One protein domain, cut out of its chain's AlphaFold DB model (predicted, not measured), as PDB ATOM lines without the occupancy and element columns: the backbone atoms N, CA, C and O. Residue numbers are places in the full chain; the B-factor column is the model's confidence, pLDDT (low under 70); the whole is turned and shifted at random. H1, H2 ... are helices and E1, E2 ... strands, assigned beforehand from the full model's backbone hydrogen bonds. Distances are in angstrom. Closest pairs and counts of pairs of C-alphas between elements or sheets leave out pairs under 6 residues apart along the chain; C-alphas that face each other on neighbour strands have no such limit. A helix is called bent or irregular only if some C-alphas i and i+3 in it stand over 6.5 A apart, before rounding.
ATOM      1  N   VAL A   5     -76.765  82.567   7.376       84.31
ATOM      2  CA  VAL A   5     -75.302  82.641   7.501       84.31
ATOM      3  C   VAL A   5     -74.895  83.987   8.091       84.31
ATOM      4  O   VAL A   5     -74.085  84.034   9.018       84.31
ATOM      5  N   ARG A   6     -75.519  85.081   7.636       86.81
ATOM      6  CA  ARG A   6     -75.294  86.425   8.176       86.81
ATOM      7  C   ARG A   6     -75.626  86.516   9.661       86.81
ATOM      8  O   ARG A   6     -74.815  87.009  10.438       86.81
ATOM      9  N   ARG A   7     -76.770  85.970  10.084       85.12
ATOM     10  CA  ARG A   7     -77.149  85.929  11.504       85.12
ATOM     11  C   ARG A   7     -76.139  85.144  12.346       85.12
ATOM     12  O   ARG A   7     -75.838  85.545  13.465       85.12
ATOM     13  N   TYR A   8     -75.610  84.038  11.820       84.12
ATOM     14  CA  TYR A   8     -74.551  83.288  12.494       84.12
ATOM     15  C   TYR A   8     -73.258  84.112  12.612       84.12
ATOM     16  O   TYR A   8     -72.708  84.209  13.707       84.12
ATOM     17  N   ALA A   9     -72.809  84.756  11.531       84.88
ATOM     18  CA  ALA A   9     -71.618  85.606  11.538       84.88
ATOM     19  C   ALA A   9     -71.739  86.775  12.528       84.88
ATOM     20  O   ALA A   9     -70.808  87.031  13.289       84.88
ATOM     21  N   ASP A  10     -72.897  87.438  12.572       85.44
ATOM     22  CA  ASP A  10     -73.158  88.529  13.512       85.44
ATOM     23  C   ASP A  10     -73.095  88.037  14.973       85.44
ATOM     24  O   ASP A  10     -72.425  88.659  15.798       85.44
ATOM     25  N   ASN A  11     -73.683  86.872  15.280       81.88
ATOM     26  CA  ASN A  11     -73.601  86.259  16.612       81.88
ATOM     27  C   ASN A  11     -72.161  85.902  17.013       81.88
ATOM     28  O   ASN A  11     -71.775  86.119  18.160       81.88
ATOM     29  N   VAL A  12     -71.363  85.368  16.081       80.00
ATOM     30  CA  VAL A  12     -69.945  85.060  16.324       80.00
ATOM     31  C   VAL A  12     -69.162  86.341  16.594       80.00
ATOM     32  O   VAL A  12     -68.374  86.373  17.534       80.00
ATOM     33  N   ILE A  13     -69.386  87.408  15.823       83.62
ATOM     34  CA  ILE A  13     -68.664  88.680  15.979       83.62
ATOM     35  C   ILE A  13     -68.958  89.319  17.332       83.62
ATOM     36  O   ILE A  13     -68.024  89.670  18.052       83.62
ATOM     37  N   THR A  14     -70.235  89.420  17.698       82.69
ATOM     38  CA  THR A  14     -70.639  89.962  18.999       82.69
ATOM     39  C   THR A  14     -70.150  89.071  20.141       82.69
ATOM     40  O   THR A  14     -69.618  89.570  21.127       82.69
ATOM     41  N   GLY A  15     -70.251  87.745  20.001       74.12
ATOM     42  CA  GLY A  15     -69.831  86.788  21.027       74.12
ATOM     43  C   GLY A  15     -68.318  86.716  21.261       74.12
ATOM     44  O   GLY A  15     -67.879  86.492  22.385       74.12
ATOM     45  N   THR A  16     -67.512  86.934  20.222       75.31
ATOM     46  CA  THR A  16     -66.037  86.913  20.290       75.31
ATOM     47  C   THR A  16     -65.419  88.293  20.547       75.31
ATOM     48  O   THR A  16     -64.196  88.394  20.645       75.31
ATOM     49  N   GLY A  17     -66.231  89.356  20.634       76.81
ATOM     50  CA  GLY A  17     -65.750  90.733  20.791       76.81
ATOM     51  C   GLY A  17     -64.982  91.261  19.573       76.81
ATOM     52  O   GLY A  17     -64.130  92.131  19.708       76.81
ATOM     53  N   LEU A  18     -65.261  90.730  18.380       80.25
ATOM     54  CA  LEU A  18     -64.600  91.073  17.114       80.25
ATOM     55  C   LEU A  18     -65.053  92.433  16.529       80.25
ATOM     56  O   LEU A  18     -64.724  92.762  15.390       80.25
ATOM     57  N   GLU A  19     -65.835  93.225  17.264       78.31
ATOM     58  CA  GLU A  19     -66.380  94.495  16.775       78.31
ATOM     59  C   GLU A  19     -65.259  95.484  16.404       78.31
ATOM     60  O   GLU A  19     -64.459  95.893  17.240       78.31
ATOM     61  N   GLY A  20     -65.191  95.854  15.120       74.12
ATOM     62  CA  GLY A  20     -64.156  96.744  14.576       74.12
ATOM     63  C   GLY A  20     -62.885  96.049  14.063       74.12
ATOM     64  O   GLY A  20     -62.015  96.729  13.523       74.12
ATOM     65  N   ASP A  21     -62.772  94.721  14.168       85.19
ATOM     66  CA  ASP A  21     -61.649  93.948  13.619       85.19
ATOM     67  C   ASP A  21     -61.809  93.740  12.091       85.19
ATOM     68  O   ASP A  21     -62.913  93.421  11.631       85.19
ATOM     69  N   PRO A  22     -60.744  93.859  11.270       84.69
ATOM     70  CA  PRO A  22     -60.784  93.500   9.848       84.69
ATOM     71  C   PRO A  22     -61.350  92.097   9.574       84.69
ATOM     72  O   PRO A  22     -62.023  91.884   8.563       84.69
ATOM     73  N   GLN A  23     -61.136  91.147  10.489       84.75
ATOM     74  CA  GLN A  23     -61.688  89.797  10.397       84.75
ATOM     75  C   GLN A  23     -63.221  89.770  10.519       84.75
ATOM     76  O   GLN A  23     -63.864  88.951   9.867       84.75
ATOM     77  N   ALA A  24     -63.829  90.678  11.293       84.12
ATOM     78  CA  ALA A  24     -65.286  90.801  11.384       84.12
ATOM     79  C   ALA A  24     -65.906  91.315  10.086       84.12
ATOM     80  O   ALA A  24     -66.979  90.861   9.688       84.12
ATOM     81  N   VAL A  25     -65.228  92.260   9.429       86.94
ATOM     82  CA  VAL A  25     -65.663  92.812   8.141       86.94
ATOM     83  C   VAL A  25     -65.647  91.720   7.075       86.94
ATOM     84  O   VAL A  25     -66.640  91.545   6.369       86.94
ATOM     85  N   GLU A  26     -64.566  90.938   7.004       90.88
ATOM     86  CA  GLU A  26     -64.465  89.840   6.041       90.88
ATOM     87  C   GLU A  26     -65.435  88.693   6.358       90.88
ATOM     88  O   GLU A  26     -66.047  88.152   5.441       90.88
ATOM     89  N   LEU A  27     -65.662  88.362   7.635       87.50
ATOM     90  CA  LEU A  27     -66.638  87.339   8.025       87.50
ATOM     91  C   LEU A  27     -68.075  87.741   7.648       87.50
ATOM     92  O   LEU A  27     -68.821  86.919   7.117       87.50
ATOM     93  N   ARG A  28     -68.451  89.012   7.857       90.56
ATOM     94  CA  ARG A  28     -69.740  89.584   7.420       90.56
ATOM     95  C   ARG A  28     -69.886  89.557   5.899       90.56
ATOM     96  O   ARG A  28     -70.916  89.110   5.397       90.56
ATOM     97  N   ALA A  29     -68.851  89.974   5.170       90.00
ATOM     98  CA  ALA A  29     -68.853  89.983   3.708       90.00
ATOM     99  C   ALA A  29     -68.913  88.566   3.108       90.00
ATOM    100  O   ALA A  29     -69.625  88.339   2.129       90.00
ATOM    101  N   ALA A  30     -68.199  87.602   3.696       90.00
ATOM    102  CA  ALA A  30     -68.250  86.201   3.295       90.00
ATOM    103  C   ALA A  30     -69.622  85.568   3.590       90.00
ATOM    104  O   ALA A  30     -70.119  84.793   2.774       90.00
ATOM    105  N   ALA A  31     -70.252  85.928   4.715       89.19
ATOM    106  CA  ALA A  31     -71.600  85.485   5.056       89.19
ATOM    107  C   ALA A  31     -72.658  86.025   4.082       89.19
ATOM    108  O   ALA A  31     -73.465  85.247   3.581       89.19
ATOM    109  N   ASP A  32     -72.610  87.323   3.758       90.06
ATOM    110  CA  ASP A  32     -73.517  87.945   2.783       90.06
ATOM    111  C   ASP A  32     -73.352  87.320   1.391       90.06
ATOM    112  O   ASP A  32     -74.336  87.043   0.704       90.06
ATOM    113  N   ALA A  33     -72.105  87.055   0.986       88.62
ATOM    114  CA  ALA A  33     -71.801  86.398  -0.280       88.62
ATOM    115  C   ALA A  33     -72.350  84.964  -0.334       88.62
ATOM    116  O   ALA A  33     -72.867  84.555  -1.372       88.62
ATOM    117  N   LEU A  34     -72.271  84.209   0.769       88.38
ATOM    118  CA  LEU A  34     -72.829  82.860   0.843       88.38
ATOM    119  C   LEU A  34     -74.362  82.877   0.850       88.38
ATOM    120  O   LEU A  34     -74.967  82.146   0.070       88.38
ATOM    121  N   ASP A  35     -74.995  83.743   1.646       88.62
ATOM    122  CA  ASP A  35     -76.458  83.899   1.663       88.62
ATOM    123  C   ASP A  35     -77.009  84.298   0.276       88.62
ATOM    124  O   ASP A  35     -78.049  83.786  -0.145       88.62
ATOM    125  N   ALA A  36     -76.299  85.157  -0.469       87.00
ATOM    126  CA  ALA A  36     -76.651  85.511  -1.846       87.00
ATOM    127  C   ALA A  36     -76.435  84.345  -2.830       87.00
ATOM    128  O   ALA A  36     -77.285  84.083  -3.684       87.00
ATOM    129  N   ALA A  37     -75.327  83.607  -2.694       86.94
ATOM    130  CA  ALA A  37     -74.980  82.485  -3.568       86.94
ATOM    131  C   ALA A  37     -75.917  81.274  -3.419       86.94
ATOM    132  O   ALA A  37     -76.090  80.523  -4.377       86.94
ATOM    133  N   LEU A  38     -76.598  81.119  -2.277       85.38
ATOM    134  CA  LEU A  38     -77.663  80.116  -2.108       85.38
ATOM    135  C   LEU A  38     -78.834  80.316  -3.087       85.38
ATOM    136  O   LEU A  38     -79.542  79.362  -3.390       85.38
ATOM    137  N   SER A  39     -79.023  81.536  -3.604       83.62
ATOM    138  CA  SER A  39     -80.025  81.855  -4.637       83.62
ATOM    139  C   SER A  39     -79.429  81.911  -6.056       83.62
ATOM    140  O   SER A  39     -80.158  82.140  -7.018       83.62
ATOM    141  N   ALA A  40     -78.113  81.711  -6.198       84.19
ATOM    142  CA  ALA A  40     -77.367  81.805  -7.453       84.19
ATOM    143  C   ALA A  40     -76.301  80.685  -7.541       84.19
ATOM    144  O   ALA A  40     -75.120  80.921  -7.268       84.19
ATOM    145  N   PRO A  41     -76.682  79.462  -7.964       77.19
ATOM    146  CA  PRO A  41     -75.837  78.269  -7.839       77.19
ATOM    147  C   PRO A  41     -74.478  78.331  -8.555       77.19
ATOM    148  O   PRO A  41     -73.542  77.646  -8.155       77.19
ATOM    149  N   ALA A  42     -74.344  79.167  -9.592       80.50
ATOM    150  CA  ALA A  42     -73.114  79.306 -10.380       80.50
ATOM    151  C   ALA A  42     -71.926  79.899  -9.596       80.50
ATOM    152  O   ALA A  42     -70.779  79.702  -9.986       80.50
ATOM    153  N   VAL A  43     -72.183  80.618  -8.498       86.44
ATOM    154  CA  VAL A  43     -71.145  81.251  -7.657       86.44
ATOM    155  C   VAL A  43     -70.982  80.568  -6.293       86.44
ATOM    156  O   VAL A  43     -70.184  81.013  -5.464       86.44
ATOM    157  N   LEU A  44     -71.711  79.472  -6.061       86.00
ATOM    158  CA  LEU A  44     -71.822  78.806  -4.765       86.00
ATOM    159  C   LEU A  44     -70.494  78.230  -4.268       86.00
ATOM    160  O   LEU A  44     -70.132  78.465  -3.120       86.00
ATOM    161  N   ASP A  45     -69.725  77.556  -5.126       84.94
ATOM    162  CA  ASP A  45     -68.450  76.948  -4.715       84.94
ATOM    163  C   ASP A  45     -67.421  78.005  -4.283       84.94
ATOM    164  O   ASP A  45     -66.722  77.832  -3.282       84.94
ATOM    165  N   GLY A  46     -67.379  79.143  -4.985       85.88
ATOM    166  CA  GLY A  46     -66.530  80.279  -4.625       85.88
ATOM    167  C   GLY A  46     -66.952  80.930  -3.305       85.88
ATOM    168  O   GLY A  46     -66.103  81.249  -2.471       85.88
ATOM    169  N   ALA A  47     -68.261  81.072  -3.077       88.06
ATOM    170  CA  ALA A  47     -68.796  81.611  -1.830       88.06
ATOM    171  C   ALA A  47     -68.561  80.670  -0.634       88.06
ATOM    172  O   ALA A  47     -68.155  81.129   0.433       88.06
ATOM    173  N   VAL A  48     -68.726  79.352  -0.813       87.56
ATOM    174  CA  VAL A  48     -68.425  78.333   0.210       87.56
ATOM    175  C   VAL A  48     -66.931  78.317   0.546       87.56
ATOM    176  O   VAL A  48     -66.568  78.246   1.722       87.56
ATOM    177  N   ALA A  49     -66.050  78.425  -0.452       86.62
ATOM    178  CA  ALA A  49     -64.607  78.503  -0.229       86.62
ATOM    179  C   ALA A  49     -64.211  79.769   0.551       86.62
ATOM    180  O   ALA A  49     -63.448  79.682   1.517       86.62
ATOM    181  N   ARG A  50     -64.778  80.931   0.189       89.94
ATOM    182  CA  ARG A  50     -64.564  82.200   0.902       89.94
ATOM    183  C   ARG A  50     -65.065  82.135   2.347       89.94
ATOM    184  O   ARG A  50     -64.355  82.554   3.256       89.94
ATOM    185  N   TRP A  51     -66.245  81.554   2.568       88.44
ATOM    186  CA  TRP A  51     -66.798  81.322   3.902       88.44
ATOM    187  C   TRP A  51     -65.885  80.442   4.767       88.44
ATOM    188  O   TRP A  51     -65.547  80.816   5.891       88.44
ATOM    189  N   ARG A  52     -65.413  79.308   4.230       85.81
ATOM    190  CA  ARG A  52     -64.477  78.413   4.934       85.81
ATOM    191  C   ARG A  52     -63.164  79.113   5.288       85.81
ATOM    192  O   ARG A  52     -62.652  78.906   6.384       85.81
ATOM    193  N   ALA A  53     -62.639  79.956   4.397       86.25
ATOM    194  CA  ALA A  53     -61.433  80.737   4.660       86.25
ATOM    195  C   ALA A  53     -61.647  81.779   5.777       86.25
ATOM    196  O   ALA A  53     -60.823  81.876   6.686       86.25
ATOM    197  N   ALA A  54     -62.771  82.504   5.755       86.62
ATOM    198  CA  ALA A  54     -63.113  83.498   6.776       86.62
ATOM    199  C   ALA A  54     -63.338  82.870   8.169       86.62
ATOM    200  O   ALA A  54     -62.858  83.393   9.177       86.62
ATOM    201  N   ILE A  55     -64.001  81.710   8.233       82.81
ATOM    202  CA  ILE A  55     -64.146  80.927   9.472       82.81
ATOM    203  C   ILE A  55     -62.800  80.364   9.944       82.81
ATOM    204  O   ILE A  55     -62.491  80.413  11.133       82.81
ATOM    205  N   GLY A  56     -61.957  79.886   9.025       82.00
ATOM    206  CA  GLY A  56     -60.611  79.417   9.353       82.00
ATOM    207  C   GLY A  56     -59.737  80.511   9.978       82.00
ATOM    208  O   GLY A  56     -59.018  80.242  10.938       82.00
ATOM    209  N   ALA A  57     -59.847  81.752   9.494       84.12
ATOM    210  CA  ALA A  57     -59.106  82.902  10.017       84.12
ATOM    211  C   ALA A  57     -59.552  83.347  11.424       84.12
ATOM    212  O   ALA A  57     -58.771  83.963  12.147       84.12
ATOM    213  N   THR A  58     -60.786  83.023  11.824       80.62
ATOM    214  CA  THR A  58     -61.355  83.363  13.142       80.62
ATOM    215  C   THR A  58     -61.322  82.194  14.134       80.62
ATOM    216  O   THR A  58     -61.804  82.323  15.260       80.62
ATOM    217  N   ARG A  59     -60.705  81.064  13.757       78.81
ATOM    218  CA  ARG A  59     -60.731  79.785  14.486       78.81
ATOM    219  C   ARG A  59     -60.341  79.884  15.960       78.81
ATOM    220  O   ARG A  59     -61.066  79.353  16.794       78.81
ATOM    221  N   ASP A  60     -59.230  80.535  16.296       76.31
ATOM    222  CA  ASP A  60     -58.730  80.559  17.681       76.31
ATOM    223  C   ASP A  60     -59.661  81.347  18.613       76.31
ATOM    224  O   ASP A  60     -59.938  80.927  19.737       76.31
ATOM    225  N   ARG A  61     -60.219  82.461  18.120       76.81
ATOM    226  CA  ARG A  61     -61.208  83.261  18.860       76.81
ATOM    227  C   ARG A  61     -62.552  82.552  18.946       76.81
ATOM    228  O   ARG A  61     -63.173  82.553  20.003       76.81
ATOM    229  N   LEU A  62     -62.975  81.905  17.861       77.38
ATOM    230  CA  LEU A  62     -64.177  81.079  17.839       77.38
ATOM    231  C   LEU A  62     -64.049  79.905  18.821       77.38
ATOM    232  O   LEU A  62     -64.988  79.627  19.551       77.38
ATOM    233  N   MET A  63     -62.881  79.266  18.914       75.56
ATOM    234  CA  MET A  63     -62.603  78.217  19.899       75.56
ATOM    235  C   MET A  63     -62.679  78.754  21.332       75.56
ATOM    236  O   MET A  63     -63.332  78.138  22.169       75.56
ATOM    237  N   ALA A  64     -62.082  79.917  21.613       74.69
ATOM    238  CA  ALA A  64     -62.201  80.564  22.919       74.69
ATOM    239  C   ALA A  64     -63.666  80.881  23.272       74.69
ATOM    240  O   ALA A  64     -64.103  80.618  24.390       74.69
ATOM    241  N   TYR A  65     -64.448  81.364  22.304       75.75
ATOM    242  CA  TYR A  65     -65.876  81.633  22.461       75.75
ATOM    243  C   TYR A  65     -66.706  80.363  22.702       75.75
ATOM    244  O   TYR A  65     -67.507  80.323  23.631       75.75
ATOM    245  N   LEU A  66     -66.486  79.294  21.931       73.69
ATOM    246  CA  LEU A  66     -67.197  78.017  22.092       73.69
ATOM    247  C   LEU A  66     -66.891  77.334  23.428       73.69
ATOM    248  O   LEU A  66     -67.748  76.638  23.969       73.69
ATOM    249  N   LEU A  67     -65.675  77.524  23.945       70.75
ATOM    250  CA  LEU A  67     -65.228  77.002  25.237       70.75
ATOM    251  C   LEU A  67     -65.484  77.975  26.396       70.75
ATOM    252  O   LEU A  67     -65.164  77.664  27.544       70.75
ATOM    253  N   THR A  68     -66.073  79.144  26.130       71.62
ATOM    254  CA  THR A  68     -66.418  80.102  27.181       71.62
ATOM    255  C   THR A  68     -67.455  79.471  28.110       71.62
ATOM    256  O   THR A  68     -68.534  79.076  27.678       71.62
ATOM    257  N   GLY A  69     -67.120  79.352  29.398       62.94
ATOM    258  CA  GLY A  69     -67.968  78.700  30.403       62.94
ATOM    259  C   GLY A  69     -67.721  77.198  30.589       62.94
ATOM    260  O   GLY A  69     -68.356  76.595  31.452       62.94
ATOM    261  N   VAL A  70     -66.788  76.589  29.847       66.38
ATOM    262  CA  VAL A  70     -66.382  75.196  30.079       66.38
ATOM    263  C   VAL A  70     -65.301  75.140  31.168       66.38
ATOM    264  O   VAL A  70     -64.255  75.767  31.015       66.38
ATOM    265  N   PRO A  71     -65.487  74.367  32.255       62.38
ATOM    266  CA  PRO A  71     -64.577  74.370  33.404       62.38
ATOM    267  C   PRO A  71     -63.271  73.571  33.195       62.38
ATOM    268  O   PRO A  71     -62.591  73.260  34.171       62.38
ATOM    269  N   ALA A  72     -62.907  73.205  31.958       63.72
ATOM    270  CA  ALA A  72     -61.758  72.342  31.674       63.72
ATOM    271  C   ALA A  72     -61.054  72.674  30.340       63.72
ATOM    272  O   ALA A  72     -61.727  73.012  29.363       63.72
ATOM    273  N   PRO A  73     -59.715  72.522  30.259       64.38
ATOM    274  CA  PRO A  73     -58.981  72.646  29.005       64.38
ATOM    275  C   PRO A  73     -59.266  71.430  28.116       64.38
ATOM    276  O   PRO A  73     -58.877  70.306  28.430       64.38
ATOM    277  N   LEU A  74     -59.961  71.648  27.001       64.50
ATOM    278  CA  LEU A  74     -60.307  70.587  26.058       64.50
ATOM    279  C   LEU A  74     -59.341  70.567  24.868       64.50
ATOM    280  O   LEU A  74     -59.116  71.614  24.257       64.50
ATOM    281  N   PRO A  75     -58.789  69.398  24.494       63.47
ATOM    282  CA  PRO A  75     -58.005  69.274  23.275       63.47
ATOM    283  C   PRO A  75     -58.905  69.511  22.055       63.47
ATOM    284  O   PRO A  75     -60.010  68.976  21.955       63.47
ATOM    285  N   ALA A  76     -58.434  70.332  21.118       56.34
ATOM    286  CA  ALA A  76     -59.185  70.662  19.914       56.34
ATOM    287  C   ALA A  76     -59.295  69.450  18.971       56.34
ATOM    288  O   ALA A  76     -58.287  68.826  18.629       56.34
ATOM    289  N   SER A  77     -60.507  69.165  18.486       57.19
ATOM    290  CA  SER A  77     -60.709  68.299  17.317       57.19
ATOM    291  C   SER A  77     -59.926  68.841  16.108       57.19
ATOM    292  O   SER A  77     -59.864  70.056  15.870       57.19
ATOM    293  N   ARG A  78     -59.326  67.925  15.331       54.22
ATOM    294  CA  ARG A  78     -58.620  68.238  14.077       54.22
ATOM    295  C   ARG A  78     -59.562  68.443  12.888       54.22
ATOM    296  O   ARG A  78     -59.125  69.064  11.925       54.22
ATOM    297  N   ASP A  79     -60.814  67.995  12.965       61.69
ATOM    298  CA  ASP A  79     -61.770  68.074  11.859       61.69
ATOM    299  C   ASP A  79     -62.962  68.974  12.226       61.69
ATOM    300  O   ASP A  79     -63.841  68.598  12.998       61.69
ATOM    301  N   TRP A  80     -62.928  70.211  11.722       61.75
ATOM    302  CA  TRP A  80     -63.977  71.228  11.895       61.75
ATOM    303  C   TRP A  80     -65.013  71.200  10.761       61.75
ATOM    304  O   TRP A  80     -65.952  71.993  10.774       61.75
ATOM    305  N   ALA A  81     -64.804  70.339   9.758       57.94
ATOM    306  CA  ALA A  81     -65.616  70.254   8.549       57.94
ATOM    307  C   ALA A  81     -66.492  68.992   8.508       57.94
ATOM    308  O   ALA A  81     -67.222  68.797   7.534       57.94
ATOM    309  N   ALA A  82     -66.426  68.150   9.544       65.62
ATOM    310  CA  ALA A  82     -67.276  66.980   9.678       65.62
ATOM    311  C   ALA A  82     -68.767  67.390   9.664       65.62
ATOM    312  O   ALA A  82     -69.141  68.349  10.343       65.62
ATOM    313  N   PRO A  83     -69.642  66.673   8.934       64.38
ATOM    314  CA  PRO A  83     -71.073  66.989   8.886       64.38
ATOM    315  C   PRO A  83     -71.750  66.926  10.264       64.38
ATOM    316  O   PRO A  83     -72.714  67.648  10.517       64.38
ATOM    317  N   ASP A  84     -71.218  66.088  11.157       63.75
ATOM    318  CA  ASP A  84     -71.862  65.690  12.410       63.75
ATOM    319  C   ASP A  84     -71.605  66.663  13.579       63.75
ATOM    320  O   ASP A  84     -72.257  66.571  14.622       63.75
ATOM    321  N   GLY A  85     -70.704  67.638  13.410       74.12
ATOM    322  CA  GLY A  85     -70.333  68.587  14.461       74.12
ATOM    323  C   GLY A  85     -68.856  68.554  14.838       74.12
ATOM    324  O   GLY A  85     -68.099  67.656  14.470       74.12
ATOM    325  N   VAL A  86     -68.459  69.525  15.662       77.62
ATOM    326  CA  VAL A  86     -67.173  69.499  16.364       77.62
ATOM    327  C   VAL A  86     -67.378  68.860  17.731       77.62
ATOM    328  O   VAL A  86     -68.136  69.365  18.561       77.62
ATOM    329  N   HIS A  87     -66.684  67.752  17.974       77.88
ATOM    330  CA  HIS A  87     -66.694  67.062  19.260       77.88
ATOM    331  C   HIS A  87     -65.419  67.377  20.040       77.88
ATOM    332  O   HIS A  87     -64.314  67.280  19.507       77.88
ATOM    333  N   PHE A  88     -65.567  67.714  21.318       77.44
ATOM    334  CA  PHE A  88     -64.447  67.872  22.239       77.44
ATOM    335  C   PHE A  88     -64.541  66.806  23.322       77.44
ATOM    336  O   PHE A  88     -65.618  66.579  23.872       77.44
ATOM    337  N   ALA A  89     -63.418  66.166  23.637       76.31
ATOM    338  CA  ALA A  89     -63.338  65.181  24.705       76.31
ATOM    339  C   ALA A  89     -62.097  65.434  25.564       76.31
ATOM    340  O   ALA A  89     -61.002  65.569  25.023       76.31
ATOM    341  N   ALA A  90     -62.254  65.486  26.885       77.19
ATOM    342  CA  ALA A  90     -61.134  65.564  27.823       77.19
ATOM    343  C   ALA A  90     -61.289  64.523  28.928       77.19
ATOM    344  O   ALA A  90     -62.348  64.424  29.546       77.19
ATOM    345  N   GLY A  91     -60.212  63.788  29.202       77.31
ATOM    346  CA  GLY A  91     -60.075  62.991  30.416       77.31
ATOM    347  C   GLY A  91     -59.542  63.860  31.555       77.31
ATOM    348  O   GLY A  91     -58.505  64.502  31.415       77.31
ATOM    349  N   LEU A  92     -60.248  63.873  32.680       76.69
ATOM    350  CA  LEU A  92     -59.937  64.598  33.912       76.69
ATOM    351  C   LEU A  92     -59.799  63.582  35.058       76.69
ATOM    352  O   LEU A  92     -60.566  63.582  36.022       76.69
ATOM    353  N   GLY A  93     -58.852  62.653  34.914       78.75
ATOM    354  CA  GLY A  93     -58.708  61.511  35.823       78.75
ATOM    355  C   GLY A  93     -59.850  60.500  35.633       78.75
ATOM    356  O   GLY A  93     -60.006  60.013  34.514       78.75
ATOM    357  N   PRO A  94     -60.652  60.184  36.673       78.12
ATOM    358  CA  PRO A  94     -61.789  59.266  36.550       78.12
ATOM    359  C   PRO A  94     -62.977  59.875  35.785       78.12
ATOM    360  O   PRO A  94     -63.926  59.169  35.461       78.12
ATOM    361  N   PHE A  95     -62.950  61.179  35.492       76.75
ATOM    362  CA  PHE A  95     -63.990  61.853  34.719       76.75
ATOM    363  C   PHE A  95     -63.605  61.953  33.240       76.75
ATOM    364  O   PHE A  95     -62.466  62.270  32.911       76.75
ATOM    365  N   ALA A  96     -64.568  61.779  32.341       79.56
ATOM    366  CA  ALA A  96     -64.456  62.137  30.933       79.56
ATOM    367  C   ALA A  96     -65.554  63.145  30.575       79.56
ATOM    368  O   ALA A  96     -66.742  62.893  30.774       79.56
ATOM    369  N   LEU A  97     -65.154  64.302  30.061       80.88
ATOM    370  CA  LEU A  97     -66.052  65.344  29.577       80.88
ATOM    371  C   LEU A  97     -66.184  65.217  28.060       80.88
ATOM    372  O   LEU A  97     -65.171  65.140  27.370       80.88
ATOM    373  N   HIS A  98     -67.412  65.255  27.551       81.19
ATOM    374  CA  HIS A  98     -67.737  65.253  26.130       81.19
ATOM    375  C   HIS A  98     -68.613  66.463  25.793       81.19
ATOM    376  O   HIS A  98     -69.703  66.624  26.335       81.19
ATOM    377  N   LEU A  99     -68.173  67.306  24.866       79.00
ATOM    378  CA  LEU A  99     -68.968  68.406  24.321       79.00
ATOM    379  C   LEU A  99     -69.230  68.163  22.847       79.00
ATOM    380  O   LEU A  99     -68.343  67.723  22.119       79.00
ATOM    381  N   THR A 100     -70.438  68.497  22.406       79.06
ATOM    382  CA  THR A 100     -70.787  68.480  20.985       79.06
ATOM    383  C   THR A 100     -71.276  69.855  20.561       79.06
ATOM    384  O   THR A 100     -72.261  70.375  21.091       79.06
ATOM    385  N   CYS A 101     -70.577  70.429  19.589       80.00
ATOM    386  CA  CYS A 101     -70.895  71.693  18.948       80.00
ATOM    387  C   CYS A 101     -71.422  71.396  17.534       80.00
ATOM    388  O   CYS A 101     -70.623  71.144  16.629       80.00
ATOM    389  N   PRO A 102     -72.750  71.364  17.328       80.81
ATOM    390  CA  PRO A 102     -73.326  71.002  16.036       80.81
ATOM    391  C   PRO A 102     -73.086  72.096  14.990       80.81
ATOM    392  O   PRO A 102     -72.883  73.262  15.330       80.81
ATOM    393  N   HIS A 103     -73.192  71.747  13.711       82.44
ATOM    394  CA  HIS A 103     -73.220  72.724  12.624       82.44
ATOM    395  C   HIS A 103     -74.658  73.044  12.192       82.44
ATOM    396  O   HIS A 103     -75.575  72.241  12.354       82.44
ATOM    397  N   LEU A 104     -74.857  74.230  11.622       81.00
ATOM    398  CA  LEU A 104     -76.009  74.532  10.783       81.00
ATOM    399  C   LEU A 104     -75.765  73.889   9.412       81.00
ATOM    400  O   LEU A 104     -74.823  74.253   8.713       81.00
ATOM    401  N   THR A 105     -76.604  72.932   9.032       83.44
ATOM    402  CA  THR A 105     -76.573  72.310   7.706       83.44
ATOM    403  C   THR A 105     -77.590  72.991   6.798       83.44
ATOM    404  O   THR A 105     -78.753  73.176   7.158       83.44
ATOM    405  N   LEU A 106     -77.141  73.400   5.616       82.56
ATOM    406  CA  LEU A 106     -77.979  73.985   4.579       82.56
ATOM    407  C   LEU A 106     -78.028  73.016   3.389       82.56
ATOM    408  O   LEU A 106     -76.975  72.517   2.987       82.56
ATOM    409  N   PRO A 107     -79.212  72.722   2.822       82.94
ATOM    410  CA  PRO A 107     -79.299  71.878   1.635       82.94
ATOM    411  C   PRO A 107     -78.585  72.551   0.456       82.94
ATOM    412  O   PRO A 107     -78.664  73.773   0.306       82.94
ATOM    413  N   ASP A 108     -77.894  71.771  -0.377       83.69
ATOM    414  CA  ASP A 108     -77.305  72.303  -1.608       83.69
ATOM    415  C   ASP A 108     -78.439  72.588  -2.616       83.69
ATOM    416  O   ASP A 108     -79.194  71.677  -2.964       83.69
ATOM    417  N   PRO A 109     -78.603  73.834  -3.095       82.69
ATOM    418  CA  PRO A 109     -79.667  74.187  -4.035       82.69
ATOM    419  C   PRO A 109     -79.507  73.532  -5.418       82.69
ATOM    420  O   PRO A 109     -80.436  73.599  -6.222       82.69
ATOM    421  N   ARG A 110     -78.349  72.929  -5.723       83.44
ATOM    422  CA  ARG A 110     -78.084  72.215  -6.984       83.44
ATOM    423  C   ARG A 110     -78.621  70.787  -6.972       83.44
ATOM    424  O   ARG A 110     -79.058  70.308  -8.014       83.44
ATOM    425  N   ASP A 111     -78.561  70.121  -5.821       81.50
ATOM    426  CA  ASP A 111     -78.990  68.736  -5.641       81.50
ATOM    427  C   ASP A 111     -79.321  68.464  -4.156       81.50
ATOM    428  O   ASP A 111     -78.416  68.482  -3.317       81.50
ATOM    429  N   PRO A 112     -80.587  68.163  -3.810       74.12
ATOM    430  CA  PRO A 112     -80.984  67.813  -2.446       74.12
ATOM    431  C   PRO A 112     -80.305  66.552  -1.888       74.12
ATOM    432  O   PRO A 112     -80.309  66.362  -0.673       74.12
ATOM    433  N   ALA A 113     -79.760  65.683  -2.749       75.62
ATOM    434  CA  ALA A 113     -79.036  64.472  -2.365       75.62
ATOM    435  C   ALA A 113     -77.516  64.690  -2.207       75.62
ATOM    436  O   ALA A 113     -76.818  63.790  -1.731       75.62
ATOM    437  N   ALA A 114     -76.993  65.861  -2.584       79.31
ATOM    438  CA  ALA A 114     -75.586  66.202  -2.407       79.31
ATOM    439  C   ALA A 114     -75.246  66.525  -0.942       79.31
ATOM    440  O   ALA A 114     -76.114  66.773  -0.101       79.31
ATOM    441  N   ALA A 115     -73.947  66.527  -0.622       78.06
ATOM    442  CA  ALA A 115     -73.466  66.859   0.715       78.06
ATOM    443  C   ALA A 115     -73.907  68.277   1.120       78.06
ATOM    444  O   ALA A 115     -73.637  69.247   0.411       78.06
ATOM    445  N   ALA A 116     -74.560  68.394   2.278       82.12
ATOM    446  CA  ALA A 116     -75.055  69.669   2.785       82.12
ATOM    447  C   ALA A 116     -73.920  70.684   3.004       82.12
ATOM    448  O   ALA A 116     -72.802  70.343   3.404       82.12
ATOM    449  N   ILE A 117     -74.228  71.962   2.798       84.50
ATOM    450  CA  ILE A 117     -73.319  73.067   3.092       84.50
ATOM    451  C   ILE A 117     -73.295  73.273   4.606       84.50
ATOM    452  O   ILE A 117     -74.315  73.560   5.232       84.50
ATOM    453  N   VAL A 118     -72.110  73.127   5.195       83.19
ATOM    454  CA  VAL A 118     -71.885  73.214   6.641       83.19
ATOM    455  C   VAL A 118     -71.524  74.651   7.037       83.19
ATOM    456  O   VAL A 118     -70.541  75.216   6.553       83.19
ATOM    457  N   VAL A 119     -72.304  75.236   7.945       82.25
ATOM    458  CA  VAL A 119     -72.114  76.574   8.527       82.25
ATOM    459  C   VAL A 119     -72.003  76.417  10.044       82.25
ATOM    460  O   VAL A 119     -72.933  75.961  10.693       82.25
ATOM    461  N   GLY A 120     -70.869  76.741  10.656       73.94
ATOM    462  CA  GLY A 120     -70.671  76.493  12.091       73.94
ATOM    463  C   GLY A 120     -69.254  76.033  12.406       73.94
ATOM    464  O   GLY A 120     -68.453  75.922  11.478       73.94
TER     465      GLY A 120
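What this domain is: This is residues 5 to 120 of the 732 residues of an uncharacterized protein of Nonomuraea deserti (UniProt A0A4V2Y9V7). Picture a long, thin ribbon of strands, the hairpin E1 and E2 running on into the small hairpin E3 and E4, and over its E3 E4 end three helices, H1, H2 and H3, that fold back and forth side by side. The short helix H4 turns across one end of H1, and a long unnamed link leads from it to the ribbon, whose E1 E2 half reaches away from those three helices. The printed part has 116 residues, with four named helices followed by four named strands; both two-stranded sheets, E1 - E2 and E3 - E4, are antiparallel, and the class is mixed, helices and strands. It is compact, with a radius of gyration of the C-alphas of 15.6 A, and flat in outline, 52 by 38 by 19 A.

How they stand to each other: Start at the hairpin of E1, residues 86 to 92, and E2, residues 95 to 101, antiparallel at 167 degrees; look for N 88 and O 99, 2.9 A apart and within hydrogen-bond range. E2 runs on into E3, residues 104 to 106, at 35 degrees across a break of 2 residues. E3 forms an antiparallel hairpin with E4, residues 117 to 119, where N 106 and O 117 are 2.9 A apart, within hydrogen-bond range. From E4 go to H3, residues 41 to 57: their closest C-alphas, those of Val 48 and Ile 117, are 7.7 A apart. H3 touches H2, residues 22 to 37, closest at the C-alphas of Ala 37 and Leu 44, 5.0 A, with a shallow tilt of 23 degrees, opposite ways, a helical hairpin. H2 touches H1, residues 5 to 16, at the C-alphas of Arg 6 and Ala 31, 4.9 A, with a shallow tilt of 18 degrees, opposite ways, also a helical hairpin. H1 touches H4, residues 59 to 66, with residues 12 to 16 alone, closest at the C-alphas of Thr 16 and Tyr 65, 5.7 A, about perpendicular at 79 degrees. Helix packing is mostly aligned, but only just, with 2 of 3 touching pairs at a shallow tilt. Every O i to N i+4 pair is within hydrogen-bond range in H1, H2 and H4, and 11 of 13 are in H3.

Where its parts are: Find C-alpha 86 at (-67.173, 69.499, 16.364); from there E1 runs 19.6 A, and E2 returns over 19.8 A. H3, the longest helix, spans 24.9 A and is irregular, with C-alphas 42 and 45 7.7 A apart; H2 spans 22.4 A. H1 begins at C-alpha 5, (-75.302, 82.641, 7.501), and E4 ends at C-alpha 119, (-72.114, 76.574, 8.527).

The domain as a whole: The C-alphas of Ala 42 and Pro 94, the two farthest apart, are 52.3 A from each other. The printed part has no cut. The link from H4 to E1, residues 67 to 85, is long. Look there for low confidence: residues 69 to 84 have pLDDT under 70, against a mean of 79.2 over the printed part.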